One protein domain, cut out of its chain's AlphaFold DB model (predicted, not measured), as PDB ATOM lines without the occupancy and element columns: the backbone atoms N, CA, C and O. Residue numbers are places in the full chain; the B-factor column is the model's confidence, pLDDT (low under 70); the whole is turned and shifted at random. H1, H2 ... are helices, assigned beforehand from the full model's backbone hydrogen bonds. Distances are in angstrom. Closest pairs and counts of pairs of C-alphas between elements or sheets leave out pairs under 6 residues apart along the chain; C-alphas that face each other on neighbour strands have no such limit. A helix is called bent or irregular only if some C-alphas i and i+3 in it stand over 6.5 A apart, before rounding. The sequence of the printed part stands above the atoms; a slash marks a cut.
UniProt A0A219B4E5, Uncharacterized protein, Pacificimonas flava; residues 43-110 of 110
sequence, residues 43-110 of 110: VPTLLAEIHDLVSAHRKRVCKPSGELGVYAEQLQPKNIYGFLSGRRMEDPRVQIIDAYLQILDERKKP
ATOM      1  N   VAL A  43      76.610 116.994 156.051       95.12
ATOM      2  CA  VAL A  43      75.271 116.593 155.574       95.12
ATOM      3  C   VAL A  43      74.337 117.777 155.274       95.12
ATOM      4  O   VAL A  43      73.624 117.682 154.279       95.12
ATOM      5  N   PRO A  44      74.310 118.883 156.049       95.31
ATOM      6  CA  PRO A  44      73.454 120.024 155.714       95.31
ATOM      7  C   PRO A  44      73.772 120.642 154.348       95.31
ATOM      8  O   PRO A  44      72.862 120.902 153.568       95.31
ATOM      9  N   THR A  45      75.056 120.817 154.032       95.75
ATOM     10  CA  THR A  45      75.500 121.361 152.742       95.75
ATOM     11  C   THR A  45      75.228 120.383 151.605       95.75
ATOM     12  O   THR A  45      74.709 120.784 150.570       95.75
ATOM     13  N   LEU A  46      75.494 119.088 151.819       96.19
ATOM     14  CA  LEU A  46      75.153 118.048 150.846       96.19
ATOM     15  C   LEU A  46      73.646 118.025 150.550       96.19
ATOM     16  O   LEU A  46      73.245 117.887 149.401       96.19
ATOM     17  N   LEU A  47      72.804 118.175 151.578       97.00
ATOM     18  CA  LEU A  47      71.354 118.236 151.406       97.00
ATOM     19  C   LEU A  47      70.937 119.436 150.554       97.00
ATOM     20  O   LEU A  47      70.117 119.264 149.658       97.00
ATOM     21  N   ALA A  48      71.498 120.618 150.826       96.12
ATOM     22  CA  ALA A  48      71.221 121.819 150.045       96.12
ATOM     23  C   ALA A  48      71.601 121.619 148.570       96.12
ATOM     24  O   ALA A  48      70.795 121.898 147.690       96.12
ATOM     25  N   GLU A  49      72.766 121.022 148.295       95.81
ATOM     26  CA  GLU A  49      73.175 120.706 146.924       95.81
ATOM     27  C   GLU A  49      72.215 119.726 146.234       95.81
ATOM     28  O   GLU A  49      71.840 119.935 145.078       95.81
ATOM     29  N   ILE A  50      71.783 118.669 146.935       96.94
ATOM     30  CA  ILE A  50      70.791 117.721 146.412       96.94
ATOM     31  C   ILE A  50      69.482 118.449 146.096       96.94
ATOM     32  O   ILE A  50      68.922 118.266 145.014       96.94
ATOM     33  N   HIS A  51      68.993 119.275 147.023       96.94
ATOM     34  CA  HIS A  51      67.755 120.035 146.860       96.94
ATOM     35  C   HIS A  51      67.817 120.961 145.655       96.94
ATOM     36  O   HIS A  51      66.930 120.890 144.802       96.94
ATOM     37  N   ASP A  52      68.870 121.763 145.548       95.25
ATOM     38  CA  ASP A  52      69.054 122.707 144.450       95.25
ATOM     39  C   ASP A  52      69.119 121.977 143.107       95.25
ATOM     40  O   ASP A  52      68.408 122.320 142.153       95.25
ATOM     41  N   LEU A  53      69.932 120.919 143.030       94.31
ATOM     42  CA  LEU A  53      70.179 120.227 141.775       94.31
ATOM     43  C   LEU A  53      68.955 119.445 141.295       94.31
ATOM     44  O   LEU A  53      68.585 119.544 140.121       94.31
ATOM     45  N   VAL A  54      68.308 118.691 142.184       94.81
ATOM     46  CA  VAL A  54      67.123 117.898 141.838       94.81
ATOM     47  C   VAL A  54      65.944 118.814 141.521       94.81
ATOM     48  O   VAL A  54      65.244 118.576 140.536       94.81
ATOM     49  N   SER A  55      65.757 119.909 142.263       93.56
ATOM     50  CA  SER A  55      64.668 120.859 142.001       93.56
ATOM     51  C   SER A  55      64.810 121.538 140.640       93.56
ATOM     52  O   SER A  55      63.828 121.639 139.899       93.56
ATOM     53  N   ALA A  56      66.033 121.922 140.257       91.94
ATOM     54  CA  ALA A  56      66.317 122.498 138.943       91.94
ATOM     55  C   ALA A  56      66.015 121.529 137.782       91.94
ATOM     56  O   ALA A  56      65.662 121.964 136.684       91.94
ATOM     57  N   HIS A  57      66.108 120.217 138.020       92.25
ATOM     58  CA  HIS A  57      65.880 119.180 137.009       92.25
ATOM     59  C   HIS A  57      64.583 118.395 137.216       92.25
ATOM     60  O   HIS A  57      64.340 117.438 136.487       92.25
ATOM     61  N   ARG A  58      63.701 118.815 138.133       88.38
ATOM     62  CA  ARG A  58      62.505 118.048 138.525       88.38
ATOM     63  C   ARG A  58      61.632 117.618 137.345       88.38
ATOM     64  O   ARG A  58      61.083 116.530 137.353       88.38
ATOM     65  N   LYS A  59      61.529 118.451 136.302       88.06
ATOM     66  CA  LYS A  59      60.706 118.178 135.108       88.06
ATOM     67  C   LYS A  59      61.250 117.042 134.233       88.06
ATOM     68  O   LYS A  59      60.542 116.586 133.348       88.06
ATOM     69  N   ARG A  60      62.500 116.634 134.457       90.12
ATOM     70  CA  ARG A  60      63.180 115.550 133.741       90.12
ATOM     71  C   ARG A  60      63.125 114.225 134.494       90.12
ATOM     72  O   ARG A  60      63.441 113.205 133.901       90.12
ATOM     73  N   VAL A  61      62.788 114.244 135.784       90.88
ATOM     74  CA  VAL A  61      62.712 113.029 136.597       90.88
ATOM     75  C   VAL A  61      61.398 112.330 136.286       90.88
ATOM     76  O   VAL A  61      60.340 112.932 136.449       90.88
ATOM     77  N   CYS A  62      61.460 111.087 135.831       91.75
ATOM     78  CA  CYS A  62      60.307 110.283 135.463       91.75
ATOM     79  C   CYS A  62      60.249 109.037 136.345       91.75
ATOM     80  O   CYS A  62      61.225 108.292 136.468       91.75
ATOM     81  N   LYS A  63      59.095 108.816 136.974       87.88
ATOM     82  CA  LYS A  63      58.796 107.566 137.672       87.88
ATOM     83  C   LYS A  63      58.283 106.525 136.676       87.88
ATOM     84  O   LYS A  63      57.740 106.897 135.637       87.88
ATOM     85  N   PRO A  64      58.287 105.226 137.018       82.56
ATOM     86  CA  PRO A  64      57.834 104.196 136.088       82.56
ATOM     87  C   PRO A  64      56.323 104.240 135.775       82.56
ATOM     88  O   PRO A  64      55.890 103.578 134.842       82.56
ATOM     89  N   SER A  65      55.501 105.013 136.508       83.50
ATOM     90  CA  SER A  65      54.110 105.329 136.097       83.50
ATOM     91  C   SER A  65      54.008 106.269 134.903       83.50
ATOM     92  O   SER A  65      52.911 106.430 134.373       83.50
ATOM     93  N   GLY A  66      55.085 106.967 134.550       80.62
ATOM     94  CA  GLY A  66      55.027 108.162 133.711       80.62
ATOM     95  C   GLY A  66      54.738 109.452 134.492       80.62
ATOM     96  O   GLY A  66      54.638 110.516 133.884       80.62
ATOM     97  N   GLU A  67      54.619 109.401 135.827       84.50
ATOM     98  CA  GLU A  67      54.575 110.621 136.640       84.50
ATOM     99  C   GLU A  67      55.917 111.355 136.583       84.50
ATOM    100  O   GLU A  67      56.973 110.774 136.854       84.50
ATOM    101  N   LEU A  68      55.858 112.655 136.303       81.31
ATOM    102  CA  LEU A  68      57.026 113.523 136.316       81.31
ATOM    103  C   LEU A  68      57.242 114.148 137.694       81.31
ATOM    104  O   LEU A  68      56.315 114.645 138.336       81.31
ATOM    105  N   GLY A  69      58.506 114.216 138.085       82.44
ATOM    106  CA  GLY A  69      58.979 114.934 139.252       82.44
ATOM    107  C   GLY A  69      59.125 114.098 140.515       82.44
ATOM    108  O   GLY A  69      58.464 113.086 140.748       82.44
ATOM    109  N   VAL A  70      60.011 114.603 141.364       86.94
ATOM    110  CA  VAL A  70      60.185 114.210 142.760       86.94
ATOM    111  C   VAL A  70      60.134 115.475 143.615       86.94
ATOM    112  O   VAL A  70      60.483 116.562 143.151       86.94
ATOM    113  N   TYR A  71      59.683 115.336 144.857       88.88
ATOM    114  CA  TYR A  71      59.607 116.436 145.816       88.88
ATOM    115  C   TYR A  71      60.874 116.425 146.669       88.88
ATOM    116  O   TYR A  71      60.952 115.678 147.646       88.88
ATOM    117  N   ALA A  72      61.884 117.202 146.270       90.19
ATOM    118  CA  ALA A  72      63.198 117.207 146.916       90.19
ATOM    119  C   ALA A  72      63.107 117.496 148.428       90.19
ATOM    120  O   ALA A  72      63.841 116.914 149.226       90.19
ATOM    121  N   GLU A  73      62.125 118.300 148.833       91.00
ATOM    122  CA  GLU A  73      61.845 118.714 150.209       91.00
ATOM    123  C   GLU A  73      61.452 117.542 151.131       91.00
ATOM    124  O   GLU A  73      61.528 117.657 152.356       91.00
ATOM    125  N   GLN A  74      61.063 116.387 150.572       92.62
ATOM    126  CA  GLN A  74      60.811 115.164 151.346       92.62
ATOM    127  C   GLN A  74      62.094 114.553 151.928       92.62
ATOM    128  O   GLN A  74      62.023 113.748 152.869       92.62
ATOM    129  N   LEU A  75      63.257 114.902 151.370       95.81
ATOM    130  CA  LEU A  75      64.558 114.494 151.880       95.81
ATOM    131  C   LEU A  75      64.982 115.447 153.003       95.81
ATOM    132  O   LEU A  75      65.169 116.639 152.784       95.81
ATOM    133  N   GLN A  76      65.142 114.914 154.215       95.38
ATOM    134  CA  GLN A  76      65.575 115.666 155.396       95.38
ATOM    135  C   GLN A  76      66.978 115.226 155.842       95.38
ATOM    136  O   GLN A  76      67.391 114.101 155.537       95.38
ATOM    137  N   PRO A  77      67.699 116.020 156.661       95.00
ATOM    138  CA  PRO A  77      69.043 115.657 157.120       95.00
ATOM    139  C   PRO A  77      69.101 114.276 157.786       95.00
ATOM    140  O   PRO A  77      69.987 113.474 157.497       95.00
ATOM    141  N   LYS A  78      68.103 113.947 158.622       95.44
ATOM    142  CA  LYS A  78      67.999 112.644 159.306       95.44
ATOM    143  C   LYS A  78      67.963 111.459 158.337       95.44
ATOM    144  O   LYS A  78      68.421 110.373 158.679       95.44
ATOM    145  N   ASN A  79      67.416 111.663 157.137       95.94
ATOM    146  CA  ASN A  79      67.348 110.634 156.112       95.94
ATOM    147  C   ASN A  79      68.724 110.387 155.504       95.94
ATOM    148  O   ASN A  79      69.104 109.232 155.381       95.94
ATOM    149  N   ILE A  80      69.489 111.446 155.225       95.62
ATOM    150  CA  ILE A  80      70.863 111.319 154.729       95.62
ATOM    151  C   ILE A  80      71.754 110.657 155.784       95.62
ATOM    152  O   ILE A  80      72.422 109.677 155.476       95.62
ATOM    153  N   TYR A  81      71.716 111.108 157.043       95.19
ATOM    154  CA  TYR A  81      72.470 110.457 158.125       95.19
ATOM    155  C   TYR A  81      72.104 108.974 158.276       95.19
ATOM    156  O   TYR A  81      72.981 108.114 158.387       95.19
ATOM    157  N   GLY A  82      70.806 108.658 158.265       95.06
ATOM    158  CA  GLY A  82      70.328 107.280 158.315       95.06
ATOM    159  C   GLY A  82      70.825 106.460 157.128       95.06
ATOM    160  O   GLY A  82      71.354 105.372 157.318       95.06
ATOM    161  N   PHE A  83      70.722 106.999 155.917       95.88
ATOM    162  CA  PHE A  83      71.116 106.300 154.704       95.88
ATOM    163  C   PHE A  83      72.625 106.037 154.652       95.88
ATOM    164  O   PHE A  83      73.030 104.899 154.438       95.88
ATOM    165  N   LEU A  84      73.458 107.038 154.958       94.94
ATOM    166  CA  LEU A  84      74.918 106.889 155.022       94.94
ATOM    167  C   LEU A  84      75.362 105.889 156.104       94.94
ATOM    168  O   LEU A  84      76.336 105.171 155.911       94.94
ATOM    169  N   SER A  85      74.616 105.773 157.209       93.69
ATOM    170  CA  SER A  85      74.859 104.758 158.251       93.69
ATOM    171  C   SER A  85      74.266 103.374 157.941       93.69
ATOM    172  O   SER A  85      74.341 102.476 158.775       93.69
ATOM    173  N   GLY A  86      73.682 103.176 156.753       91.69
ATOM    174  CA  GLY A  86      73.114 101.895 156.320       91.69
ATOM    175  C   GLY A  86      71.708 101.598 156.838       91.69
ATOM    176  O   GLY A  86      71.228 100.473 156.710       91.69
ATOM    177  N   ARG A  87      71.013 102.583 157.415       92.56
ATOM    178  CA  ARG A  87      69.607 102.423 157.801       92.56
ATOM    179  C   ARG A  87      68.708 102.431 156.572       92.56
ATOM    180  O   ARG A  87      68.940 103.150 155.598       92.56
ATOM    181  N   ARG A  88      67.612 101.675 156.663       89.12
ATOM    182  CA  ARG A  88      66.575 101.663 155.633       89.12
ATOM    183  C   ARG A  88      65.929 103.044 155.509       89.12
ATOM    184  O   ARG A  88      65.622 103.704 156.500       89.12
ATOM    185  N   MET A  89      65.684 103.438 154.268       94.06
ATOM    186  CA  MET A  89      65.023 104.681 153.898       94.06
ATOM    187  C   MET A  89      63.882 104.385 152.923       94.06
ATOM    188  O   MET A  89      63.970 103.458 152.124       94.06
ATOM    189  N   GLU A  90      62.802 105.149 152.989       93.62
ATOM    190  CA  GLU A  90      61.657 104.985 152.085       93.62
ATOM    191  C   GLU A  90      62.053 105.289 150.634       93.62
ATOM    192  O   GLU A  90      62.814 106.227 150.387       93.62
ATOM    193  N   ASP A  91      61.535 104.507 149.684       93.69
ATOM    194  CA  ASP A  91      61.880 104.611 148.261       93.69
ATOM    195  C   ASP A  91      61.706 106.022 147.675       93.69
ATOM    196  O   ASP A  91      62.633 106.455 146.998       93.69
ATOM    197  N   PRO A  92      60.660 106.817 147.996       93.06
ATOM    198  CA  PRO A  92      60.557 108.194 147.501       93.06
ATOM    199  C   PRO A  92      61.771 109.071 147.828       93.06
ATOM    200  O   PRO A  92      62.159 109.925 147.040       93.06
ATOM    201  N   ARG A  93      62.426 108.840 148.973       95.69
ATOM    202  CA  ARG A  93      63.650 109.567 149.343       95.69
ATOM    203  C   ARG A  93      64.887 109.014 148.637       95.69
ATOM    204  O   ARG A  93      65.807 109.772 148.347       95.69
ATOM    205  N   VAL A  94      64.907 107.713 148.345       96.25
ATOM    206  CA  VAL A  94      65.963 107.083 147.537       96.25
ATOM    207  C   VAL A  94      65.900 107.576 146.092       96.25
ATOM    208  O   VAL A  94      66.945 107.878 145.534       96.25
ATOM    209  N   GLN A  95      64.701 107.765 145.531       95.69
ATOM    210  CA  GLN A  95      64.501 108.345 144.194       95.69
ATOM    211  C   GLN A  95      65.156 109.725 144.059       95.69
ATOM    212  O   GLN A  95      65.722 110.035 143.019       95.69
ATOM    213  N   ILE A  96      65.114 110.553 145.109       96.88
ATOM    214  CA  ILE A  96      65.755 111.879 145.113       96.88
ATOM    215  C   ILE A  96      67.284 111.743 145.029       96.88
ATOM    216  O   ILE A  96      67.924 112.487 144.291       96.88
ATOM    217  N   ILE A  97      67.866 110.784 145.756       97.06
ATOM    218  CA  ILE A  97      69.315 110.518 145.736       97.06
ATOM    219  C   ILE A  97      69.745 109.930 144.392       97.06
ATOM    220  O   ILE A  97      70.751 110.355 143.836       97.06
ATOM    221  N   ASP A  98      68.977 108.981 143.865       96.88
ATOM    222  CA  ASP A  98      69.208 108.385 142.552       96.88
ATOM    223  C   ASP A  98      69.161 109.452 141.451       96.88
ATOM    224  O   ASP A  98      70.123 109.620 140.705       96.88
ATOM    225  N   ALA A  99      68.113 110.282 141.441       96.12
ATOM    226  CA  ALA A  99      68.009 111.398 140.510       96.12
ATOM    227  C   ALA A  99      69.199 112.363 140.629       96.12
ATOM    228  O   ALA A  99      69.753 112.776 139.614       96.12
ATOM    229  N   TYR A 100      69.619 112.705 141.851       96.81
ATOM    230  CA  TYR A 100      70.794 113.546 142.084       96.81
ATOM    231  C   TYR A 100      72.065 112.956 141.459       96.81
ATOM    232  O   TYR A 100      72.768 113.659 140.734       96.81
ATOM    233  N   LEU A 101      72.340 111.672 141.701       96.25
ATOM    234  CA  LEU A 101      73.536 111.000 141.192       96.25
ATOM    235  C   LEU A 101      73.511 110.862 139.663       96.25
ATOM    236  O   LEU A 101      74.514 111.155 139.019       96.25
ATOM    237  N   GLN A 102      72.361 110.536 139.068       94.81
ATOM    238  CA  GLN A 102      72.209 110.501 137.609       94.81
ATOM    239  C   GLN A 102      72.468 111.877 136.966       94.81
ATOM    240  O   GLN A 102      73.176 111.963 135.965       94.81
ATOM    241  N   ILE A 103      71.971 112.972 137.564       93.19
ATOM    242  CA  ILE A 103      72.240 114.339 137.069       93.19
ATOM    243  C   ILE A 103      73.739 114.666 137.125       93.19
ATOM    244  O   ILE A 103      74.257 115.360 136.248       93.19
ATOM    245  N   LEU A 104      74.443 114.215 138.167       91.44
ATOM    246  CA  LEU A 104      75.885 114.424 138.277       91.44
ATOM    247  C   LEU A 104      76.662 113.635 137.222       91.44
ATOM    248  O   LEU A 104      77.577 114.189 136.614       91.44
ATOM    249  N   ASP A 105      76.287 112.382 136.983       88.50
ATOM    250  CA  ASP A 105      76.942 111.529 135.991       88.50
ATOM    251  C   ASP A 105      76.785 112.077 134.568       88.50
ATOM    252  O   ASP A 105      77.742 112.055 133.795       88.50
ATOM    253  N   GLU A 106      75.622 112.642 134.231       84.81
ATOM    254  CA  GLU A 106      75.422 113.361 132.966       84.81
ATOM    255  C   GLU A 106      76.387 114.539 132.810       84.81
ATOM    256  O   GLU A 106      76.920 114.754 131.729       84.81
ATOM    257  N   ARG A 107      76.641 115.305 133.882       76.12
ATOM    258  CA  ARG A 107      77.560 116.457 133.840       76.12
ATOM    259  C   ARG A 107      79.023 116.051 133.696       76.12
ATOM    260  O   ARG A 107      79.824 116.864 133.244       76.12
ATOM    261  N   LYS A 108      79.382 114.841 134.134       68.50
ATOM    262  CA  LYS A 108      80.742 114.297 134.022       68.50
ATOM    263  C   LYS A 108      81.016 113.700 132.632       68.50
ATOM    264  O   LYS A 108      82.185 113.547 132.279       68.50
ATOM    265  N   LYS A 109      79.984 113.364 131.847       57.06
ATOM    266  CA  LYS A 109      80.135 112.839 130.479       57.06
ATOM    267  C   LYS A 109      80.213 114.001 129.466       57.06
ATOM    268  O   LYS A 109      79.358 114.882 129.528       57.06
ATOM    269  N   PRO A 110      81.248 114.040 128.600       44.09
ATOM    270  CA  PRO A 110      81.463 115.111 127.622       44.09
ATOM    271  C   PRO A 110      80.405 115.150 126.515       44.09
ATOM    272  O   PRO A 110      79.851 114.076 126.182       44.09
TER     273      PRO A 110
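Overview. This is residues 43 to 110 of the 110 residues of an uncharacterized protein of Pacificimonas flava (UniProt A0A219B4E5). Two long helices, H1 and H3, cross near their middles as an X at close to a right angle, and a short helix, H2, packs on the first residues of H1, at one side of the crossing. A long link, residues 61 to 76, leads from the last residue of H1 back to H2, and the last turn of H3 sticks out with the tail, residues 105 to 110. The printed part has 68 residues with three named helices, in the order H1, H2, H3, and no named strand; the class is all helix. The whole is compact, with a radius of gyration of the C-alphas of 11.9 A, and the C-alphas span 30 by 29 by 18 A along the three main axes.

Arrangement. H1, residues 43 to 60, has a kink of 33 degrees near residue 54. It is irregular, with C-alphas 56 and 59 being 8.1 A apart, and its line is a rough one. With residues 50 to 57 alone it touches H3, residues 91 to 108, which takes part with residues 96 to 103 alone. The closest C-alphas of the two are those of Val 54 and Tyr 100, 5.7 A apart, and their lines are about perpendicular, at 82 degrees. With residues 43 to 47 alone, H1 touches H2, residues 77 to 84. The closest C-alphas there are those of Pro 44 and Pro 77, 6.4 A apart, and the lines are about perpendicular, at 88 degrees. H2 and H3 are close but not clearly touching; their closest C-alphas, of Asn 79 and Arg 93, are 7.8 A apart. In H2 every O i to N i+4 pair is within hydrogen-bond range; in H1 it is 12 of 14 pairs and in H3 13 of 14.

Along the chain. H1 runs from C-alpha 43 at (75.271, 116.593, 155.574) to C-alpha 60 at (63.180, 115.550, 133.741), 25.0 A from first to last C-alpha. H3, also of 18 residues, runs from C-alpha 91 to C-alpha 108 at (80.742, 114.297, 134.022), 25.5 A. H2 has 8 residues and begins with C-alpha 77 at (69.043, 115.657, 157.120); its first and last C-alphas are 10.8 A apart.

Size, cuts and confidence. The two C-alphas farthest apart in the domain are those of Arg 87 and Pro 110, 34.8 A. The printed part has no cut and ends at residue 110, the chain's last residue. The link from H1 to H2, 16 residues, is long, and the link from H2 to H3, 6 residues, is short but not tight. Residues 105 to 110, of which 105 to 108 belong to H3, stand free. The mean pLDDT of the printed part is 90.7, and residues 108 to 110 are under 70.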